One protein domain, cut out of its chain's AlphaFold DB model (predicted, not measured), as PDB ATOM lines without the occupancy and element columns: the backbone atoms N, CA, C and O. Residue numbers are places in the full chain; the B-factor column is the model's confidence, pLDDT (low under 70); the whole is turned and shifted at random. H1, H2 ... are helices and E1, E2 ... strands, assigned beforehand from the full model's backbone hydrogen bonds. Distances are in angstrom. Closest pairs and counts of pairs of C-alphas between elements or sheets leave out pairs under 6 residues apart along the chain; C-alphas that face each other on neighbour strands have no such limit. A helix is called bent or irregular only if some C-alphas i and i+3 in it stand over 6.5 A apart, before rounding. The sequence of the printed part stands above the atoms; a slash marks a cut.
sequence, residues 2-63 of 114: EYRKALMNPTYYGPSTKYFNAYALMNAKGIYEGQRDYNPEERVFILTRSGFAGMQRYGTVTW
ATOM      1  N   GLU A   2     174.352 180.399 101.086       77.31
ATOM      2  CA  GLU A   2     173.182 181.241 101.409       77.31
ATOM      3  C   GLU A   2     171.931 180.462 101.842       77.31
ATOM      4  O   GLU A   2     171.310 180.823 102.834       77.31
ATOM      5  N   TYR A   3     171.637 179.321 101.208       82.56
ATOM      6  CA  TYR A   3     170.536 178.438 101.625       82.56
ATOM      7  C   TYR A   3     170.620 178.016 103.103       82.56
ATOM      8  O   TYR A   3     169.635 178.088 103.827       82.56
ATOM      9  N   ARG A   4     171.810 177.635 103.593       75.50
ATOM     10  CA  ARG A   4     171.987 177.270 105.008       75.50
ATOM     11  C   ARG A   4     171.821 178.473 105.928       75.50
ATOM     12  O   ARG A   4     171.259 178.320 107.000       75.50
ATOM     13  N   LYS A   5     172.286 179.656 105.516       76.56
ATOM     14  CA  LYS A   5     172.117 180.891 106.296       76.56
ATOM     15  C   LYS A   5     170.642 181.263 106.444       76.56
ATOM     16  O   LYS A   5     170.239 181.638 107.536       76.56
ATOM     17  N   ALA A   6     169.849 181.080 105.389       81.44
ATOM     18  CA  ALA A   6     168.409 181.332 105.406       81.44
ATOM     19  C   ALA A   6     167.636 180.404 106.364       81.44
ATOM     20  O   ALA A   6     166.587 180.786 106.866       81.44
ATOM     21  N   LEU A   7     168.162 179.206 106.641       82.44
ATOM     22  CA  LEU A   7     167.557 178.243 107.570       82.44
ATOM     23  C   LEU A   7     167.946 178.468 109.041       82.44
ATOM     24  O   LEU A   7     167.427 177.780 109.917       82.44
ATOM     25  N   MET A   8     168.890 179.367 109.330       82.06
ATOM     26  CA  MET A   8     169.441 179.528 110.675       82.06
ATOM     27  C   MET A   8     168.919 180.790 111.355       82.06
ATOM     28  O   MET A   8     169.345 181.900 111.040       82.06
ATOM     29  N   ASN A   9     168.091 180.599 112.377       84.00
ATOM     30  CA  ASN A   9     167.649 181.682 113.251       84.00
ATOM     31  C   ASN A   9     168.819 182.266 114.069       84.00
ATOM     32  O   ASN A   9     169.800 181.559 114.324       84.00
ATOM     33  N   PRO A  10     168.741 183.540 114.497       83.00
ATOM     34  CA  PRO A  10     169.723 184.134 115.404       83.00
ATOM     35  C   PRO A  10     169.879 183.318 116.695       83.00
ATOM     36  O   PRO A  10     168.919 182.729 117.190       83.00
ATOM     37  N   THR A  11     171.090 183.285 117.245       84.94
ATOM     38  CA  THR A  11     171.362 182.689 118.558       84.94
ATOM     39  C   THR A  11     171.200 183.737 119.655       84.94
ATOM     40  O   THR A  11     171.159 184.937 119.384       84.94
ATOM     41  N   TYR A  12     171.177 183.295 120.915       84.62
ATOM     42  CA  TYR A  12     171.143 184.194 122.074       84.62
ATOM     43  C   TYR A  12     172.266 185.252 122.054       84.62
ATOM     44  O   TYR A  12     172.056 186.390 122.456       84.62
ATOM     45  N   TYR A  13     173.449 184.897 121.542       82.50
ATOM     46  CA  TYR A  13     174.618 185.782 121.491       82.50
ATOM     47  C   TYR A  13     174.715 186.633 120.213       82.50
ATOM     48  O   TYR A  13     175.613 187.468 120.113       82.50
ATOM     49  N   GLY A  14     173.833 186.435 119.227       87.75
ATOM     50  CA  GLY A  14     173.803 187.233 118.000       87.75
ATOM     51  C   GLY A  14     173.558 186.409 116.731       87.75
ATOM     52  O   GLY A  14     172.932 185.352 116.776       87.75
ATOM     53  N   PRO A  15     174.022 186.872 115.555       86.88
ATOM     54  CA  PRO A  15     173.712 186.203 114.298       86.88
ATOM     55  C   PRO A  15     174.334 184.802 114.233       86.88
ATOM     56  O   PRO A  15     175.518 184.605 114.529       86.88
ATOM     57  N   SER A  16     173.545 183.825 113.783       83.31
ATOM     58  CA  SER A  16     173.969 182.431 113.600       83.31
ATOM     59  C   SER A  16     175.211 182.313 112.723       83.31
ATOM     60  O   SER A  16     176.119 181.555 113.038       83.31
ATOM     61  N   THR A  17     175.319 183.141 111.687       85.50
ATOM     62  CA  THR A  17     176.474 183.189 110.780       85.50
ATOM     63  C   THR A  17     177.811 183.432 111.482       85.50
ATOM     64  O   THR A  17     178.841 183.013 110.963       85.50
ATOM     65  N   LYS A  18     177.803 184.070 112.660       86.56
ATOM     66  CA  LYS A  18     179.000 184.325 113.469       86.56
ATOM     67  C   LYS A  18     179.218 183.269 114.552       86.56
ATOM     68  O   LYS A  18     180.359 182.912 114.827       86.56
ATOM     69  N   TYR A  19     178.144 182.771 115.166       87.50
ATOM     70  CA  TYR A  19     178.227 181.937 116.373       87.50
ATOM     71  C   TYR A  19     177.901 180.456 116.162       87.50
ATOM     72  O   TYR A  19     177.973 179.688 117.116       87.50
ATOM     73  N   PHE A  20     177.574 180.025 114.941       86.44
ATOM     74  CA  PHE A  20     177.131 178.655 114.658       86.44
ATOM     75  C   PHE A  20     178.084 177.582 115.208       86.44
ATOM     76  O   PHE A  20     177.660 176.687 115.935       86.44
ATOM     77  N   ASN A  21     179.388 177.714 114.945       88.56
ATOM     78  CA  ASN A  21     180.383 176.733 115.394       88.56
ATOM     79  C   ASN A  21     180.580 176.725 116.923       88.56
ATOM     80  O   ASN A  21     181.016 175.718 117.474       88.56
ATOM     81  N   ALA A  22     180.226 177.809 117.623       90.31
ATOM     82  CA  ALA A  22     180.359 177.901 119.077       90.31
ATOM     83  C   ALA A  22     179.300 177.074 119.831       90.31
ATOM     84  O   ALA A  22     179.441 176.856 121.036       90.31
ATOM     85  N   TYR A  23     178.262 176.585 119.141       90.12
ATOM     86  CA  TYR A  23     177.205 175.770 119.743       90.12
ATOM     87  C   TYR A  23     177.760 174.558 120.500       90.12
ATOM     88  O   TYR A  23     177.371 174.316 121.640       90.12
ATOM     89  N   ALA A  24     178.712 173.836 119.899       90.94
ATOM     90  CA  ALA A  24     179.294 172.635 120.496       90.94
ATOM     91  C   ALA A  24     179.957 172.925 121.854       90.94
ATOM     92  O   ALA A  24     179.786 172.166 122.808       90.94
ATOM     93  N   LEU A  25     180.642 174.069 121.967       92.31
ATOM     94  CA  LEU A  25     181.294 174.493 123.204       92.31
ATOM     95  C   LEU A  25     180.282 174.795 124.310       92.31
ATOM     96  O   LEU A  25     180.451 174.344 125.441       92.31
ATOM     97  N   MET A  26     179.234 175.553 123.983       93.62
ATOM     98  CA  MET A  26     178.215 175.944 124.959       93.62
ATOM     99  C   MET A  26     177.362 174.757 125.401       93.62
ATOM    100  O   MET A  26     177.019 174.657 126.577       93.62
ATOM    101  N   ASN A  27     177.067 173.833 124.485       93.62
ATOM    102  CA  ASN A  27     176.346 172.608 124.803       93.62
ATOM    103  C   ASN A  27     177.144 171.714 125.768       93.62
ATOM    104  O   ASN A  27     176.609 171.308 126.796       93.62
ATOM    105  N   ALA A  28     178.433 171.484 125.496       93.56
ATOM    106  CA  ALA A  28     179.288 170.711 126.395       93.56
ATOM    107  C   ALA A  28     179.450 171.372 127.769       93.56
ATOM    108  O   ALA A  28     179.401 170.677 128.779       93.56
ATOM    109  N   LYS A  29     179.595 172.703 127.813       94.81
ATOM    110  CA  LYS A  29     179.661 173.461 129.069       94.81
ATOM    111  C   LYS A  29     178.423 173.213 129.935       94.81
ATOM    112  O   LYS A  29     178.570 172.837 131.090       94.81
ATOM    113  N   GLY A  30     177.226 173.380 129.367       94.62
ATOM    114  CA  GLY A  30     175.978 173.222 130.117       94.62
ATOM    115  C   GLY A  30     175.777 171.806 130.661       94.62
ATOM    116  O   GLY A  30     175.360 171.644 131.803       94.62
ATOM    117  N   ILE A  31     176.126 170.780 129.877       93.88
ATOM    118  CA  ILE A  31     176.060 169.382 130.333       93.88
ATOM    119  C   ILE A  31     177.083 169.127 131.443       93.88
ATOM    120  O   ILE A  31     176.749 168.505 132.447       93.88
ATOM    121  N   TYR A  32     178.317 169.608 131.277       94.81
ATOM    122  CA  TYR A  32     179.382 169.405 132.256       94.81
ATOM    123  C   TYR A  32     179.062 170.042 133.604       94.81
ATOM    124  O   TYR A  32     179.179 169.378 134.629       94.81
ATOM    125  N   GLU A  33     178.651 171.310 133.594       95.31
ATOM    126  CA  GLU A  33     178.274 172.040 134.807       95.31
ATOM    127  C   GLU A  33     177.079 171.359 135.481       95.31
ATOM    128  O   GLU A  33     177.170 171.006 136.650       95.31
ATOM    129  N   GLY A  34     176.031 171.012 134.725       94.81
ATOM    130  CA  GLY A  34     174.869 170.316 135.283       94.81
ATOM    131  C   GLY A  34     175.186 168.940 135.886       94.81
ATOM    132  O   GLY A  34     174.648 168.591 136.934       94.81
ATOM    133  N   GLN A  35     176.071 168.151 135.264       94.06
ATOM    134  CA  GLN A  35     176.478 166.858 135.827       94.06
ATOM    135  C   GLN A  35     177.353 167.012 137.074       94.06
ATOM    136  O   GLN A  35     177.181 166.252 138.023       94.06
ATOM    137  N   ARG A  36     178.260 167.997 137.095       93.56
ATOM    138  CA  ARG A  36     179.097 168.297 138.266       93.56
ATOM    139  C   ARG A  36     178.289 168.830 139.443       93.56
ATOM    140  O   ARG A  36     178.610 168.486 140.575       93.56
ATOM    141  N   ASP A  37     177.258 169.624 139.174       95.25
ATOM    142  CA  ASP A  37     176.356 170.139 140.206       95.25
ATOM    143  C   ASP A  37     175.528 169.010 140.839       95.25
ATOM    144  O   ASP A  37     175.267 169.028 142.040       95.25
ATOM    145  N   TYR A  38     175.134 168.007 140.044       94.56
ATOM    146  CA  TYR A  38     174.378 166.852 140.528       94.56
ATOM    147  C   TYR A  38     175.249 165.821 141.263       94.56
ATOM    148  O   TYR A  38     174.836 165.300 142.298       94.56
ATOM    149  N   ASN A  39     176.438 165.504 140.737       93.38
ATOM    150  CA  ASN A  39     177.351 164.527 141.331       93.38
ATOM    151  C   ASN A  39     178.820 164.990 141.213       93.38
ATOM    152  O   ASN A  39     179.488 164.686 140.218       93.38
ATOM    153  N   PRO A  40     179.346 165.731 142.207       92.00
ATOM    154  CA  PRO A  40     180.653 166.386 142.106       92.00
ATOM    155  C   PRO A  40     181.845 165.421 142.164       92.00
ATOM    156  O   PRO A  40     182.918 165.752 141.646       92.00
ATOM    157  N   GLU A  41     181.651 164.243 142.763       93.44
ATOM    158  CA  GLU A  41     182.687 163.228 142.995       93.44
ATOM    159  C   GLU A  41     182.974 162.370 141.753       93.44
ATOM    160  O   GLU A  41     184.042 161.765 141.631       93.44
ATOM    161  N   GLU A  42     182.047 162.331 140.791       91.69
ATOM    162  CA  GLU A  42     182.213 161.563 139.561       91.69
ATOM    163  C   GLU A  42     182.815 162.396 138.427       91.69
ATOM    164  O   GLU A  42     182.543 163.585 138.230       91.69
ATOM    165  N   ARG A  43     183.666 161.747 137.625       90.00
ATOM    166  CA  ARG A  43     184.228 162.374 136.430       90.00
ATOM    167  C   ARG A  43     183.205 162.365 135.306       90.00
ATOM    168  O   ARG A  43     182.789 161.312 134.839       90.00
ATOM    169  N   VAL A  44     182.908 163.558 134.808       91.00
ATOM    170  CA  VAL A  44     182.070 163.755 133.628       91.00
ATOM    171  C   VAL A  44     182.792 163.284 132.366       91.00
ATOM    172  O   VAL A  44     183.919 163.699 132.085       91.00
ATOM    173  N   PHE A  45     182.102 162.453 131.588       90.00
ATOM    174  CA  PHE A  45     182.517 162.006 130.265       90.00
ATOM    175  C   PHE A  45     181.423 162.354 129.256       90.00
ATOM    176  O   PHE A  45     180.300 161.860 129.351       90.00
ATOM    177  N   ILE A  46     181.747 163.204 128.279       90.06
ATOM    178  CA  ILE A  46     180.794 163.648 127.255       90.06
ATOM    179  C   ILE A  46     181.260 163.151 125.898       90.06
ATOM    180  O   ILE A  46     182.303 163.568 125.403       90.06
ATOM    181  N   LEU A  47     180.451 162.318 125.254       88.56
ATOM    182  CA  LEU A  47     180.691 161.884 123.886       88.56
ATOM    183  C   LEU A  47     179.921 162.790 122.919       88.56
ATOM    184  O   LEU A  47     178.699 162.891 122.993       88.56
ATOM    185  N   THR A  48     180.634 163.481 122.031       88.06
ATOM    186  CA  THR A  48     180.057 164.459 121.096       88.06
ATOM    187  C   THR A  48     180.502 164.192 119.662       88.06
ATOM    188  O   THR A  48     181.585 163.677 119.409       88.06
ATOM    189  N   ARG A  49     179.677 164.590 118.693       87.50
ATOM    190  CA  ARG A  49     180.043 164.583 117.268       87.50
ATOM    191  C   ARG A  49     180.653 165.907 116.807       87.50
ATOM    192  O   ARG A  49     181.400 165.942 115.841       87.50
ATOM    193  N   SER A  50     180.293 167.014 117.455       86.69
ATOM    194  CA  SER A  50     180.753 168.352 117.061       86.69
ATOM    195  C   SER A  50     181.865 168.818 117.992       86.69
ATOM    196  O   SER A  50     181.739 168.669 119.210       86.69
ATOM    197  N   GLY A  51     182.923 169.389 117.415       87.25
ATOM    198  CA  GLY A  51     184.089 169.897 118.134       87.25
ATOM    199  C   GLY A  51     184.292 171.397 117.930       87.25
ATOM    200  O   GLY A  51     184.012 171.943 116.862       87.25
ATOM    201  N   PHE A  52     184.793 172.062 118.966       89.94
ATOM    202  CA  PHE A  52     185.198 173.462 118.966       89.94
ATOM    203  C   PHE A  52     186.382 173.639 119.921       89.94
ATOM    204  O   PHE A  52     186.540 172.886 120.886       89.94
ATOM    205  N   ALA A  53     187.216 174.647 119.669       89.25
ATOM    206  CA  ALA A  53     188.397 174.900 120.483       89.25
ATOM    207  C   ALA A  53     188.028 175.122 121.962       89.25
ATOM    208  O   ALA A  53     187.138 175.912 122.293       89.25
ATOM    209  N   GLY A  54     188.734 174.436 122.863       88.12
ATOM    210  CA  GLY A  54     188.546 174.566 124.306       88.12
ATOM    211  C   GLY A  54     187.530 173.602 124.918       88.12
ATOM    212  O   GLY A  54     187.369 173.631 126.134       88.12
ATOM    213  N   MET A  55     186.872 172.741 124.133       90.31
ATOM    214  CA  MET A  55     185.926 171.744 124.655       90.31
ATOM    215  C   MET A  55     186.580 170.692 125.560       90.31
ATOM    216  O   MET A  55     185.933 170.201 126.481       90.31
ATOM    217  N   GLN A  56     187.877 170.420 125.384       87.56
ATOM    218  CA  GLN A  56     188.620 169.419 126.156       87.56
ATOM    219  C   GLN A  56     188.568 169.634 127.681       87.56
ATOM    220  O   GLN A  56     188.704 168.678 128.439       87.56
ATOM    221  N   ARG A  57     188.314 170.867 128.150       89.75
ATOM    222  CA  ARG A  57     188.171 171.180 129.585       89.75
ATOM    223  C   ARG A  57     186.878 170.651 130.212       89.75
ATOM    224  O   ARG A  57     186.802 170.538 131.428       89.75
ATOM    225  N   TYR A  58     185.883 170.317 129.393       91.56
ATOM    226  CA  TYR A  58     184.577 169.819 129.826       91.56
ATOM    227  C   TYR A  58     184.476 168.287 129.741       91.56
ATOM    228  O   TYR A  58     183.384 167.746 129.619       91.56
ATOM    229  N   GLY A  59     185.604 167.566 129.747       87.25
ATOM    230  CA  GLY A  59     185.598 166.097 129.688       87.25
ATOM    231  C   GLY A  59     185.030 165.535 128.379       87.25
ATOM    232  O   GLY A  59     184.502 164.424 128.354       87.25
ATOM    233  N   THR A  60     185.098 166.310 127.292       88.75
ATOM    234  CA  THR A  60     184.525 165.911 126.004       88.75
ATOM    235  C   THR A  60     185.468 165.025 125.207       88.75
ATOM    236  O   THR A  60     186.650 165.337 125.047       88.75
ATOM    237  N   VAL A  61     184.899 164.007 124.587       87.75
ATOM    238  CA  VAL A  61     185.498 163.193 123.540       87.75
ATOM    239  C   VAL A  61     184.701 163.404 122.264       87.75
ATOM    240  O   VAL A  61     183.482 163.239 122.258       87.75
ATOM    241  N   THR A  62     185.382 163.759 121.176       84.81
ATOM    242  CA  THR A  62     184.740 163.937 119.869       84.81
ATOM    243  C   THR A  62     185.042 162.772 118.951       84.81
ATOM    244  O   THR A  62     186.204 162.590 118.629       84.81
ATOM    245  N   TRP A  63     184.042 162.025 118.489       83.50
ATOM    246  CA  TRP A  63     184.285 160.953 117.517       83.50
ATOM    247  C   TRP A  63     184.356 161.491 116.077       83.50
ATOM    248  O   TRP A  63     183.839 162.570 115.779       83.50
TER     249      TRP A  63
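What this domain is: This is residues 2 to 63 of the 114 residues of the protein "Alpha-xylosidase" of Geofilum rubicundum JCM 15548 (UniProt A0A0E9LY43). One long, kinked helix, H2, makes the long axis, and a small unit of two short strands and a short helix, E1, H3 and E2, packs on its residues 24 to 32. The short helix H1 sits near the other stretch of H2, by Thr 17, while residues 37 to 42, of which 37 and 38 belong to H2, stick out at the far end. The printed part has 62 residues, in the order H1, H2, E1, H3, E2, with a two-stranded parallel sheet; the class is mostly helix. The whole is loose, with a radius of gyration of the C-alphas of 13.8 A, and elongated, spanning 46 by 24 by 16 A.

Where its parts are: Find C-alpha 2 at (173.182, 181.241, 101.409), where H1, residues 2 to 6, begins. H2, residues 16 to 38, runs 31.1 A from C-alpha 16 at (173.969, 182.431, 113.600). It has a kink of 46 degrees near residue 23 and is irregular, with C-alphas 18 and 21 8.0 A apart. Next come E1, residues 46 to 48, H3, residues 55 to 58, and E2, residues 60 to 62, ending at C-alpha 62 at (184.740, 163.937, 119.869).

How they stand to each other: H1 is close to H2 but not clearly touching; their closest C-alphas, of Lys 5 and Thr 17, are 6.7 A apart. With residues 24 to 32 alone H2 touches H3, closest at the C-alphas of Leu 25 and Met 55, 5.6 A. The closest C-alphas of H2 and E1, those of Ala 28 and Ile 46, are 7.3 A apart. E1 and E2 are parallel at 27 degrees; look for N 61 and O 46, 2.8 A, within hydrogen-bond range. E1, H3 and E2 form a strand-helix-strand unit, two parallel neighbour strands with a helix between, and its crossover is right-handed. H1 is apart from E1, H3 and E2. Every O i to N i+4 pair is within hydrogen-bond range in H1 and 14 of 19 in H2; H3 is too short for such a pair.

The domain as a whole: The C-alphas farthest apart, of Glu 2 and Glu 41, are 46.3 A apart. The printed part has no cut and no long link. Mean pLDDT of the printed part is 88.5, and no printed residue is under 70.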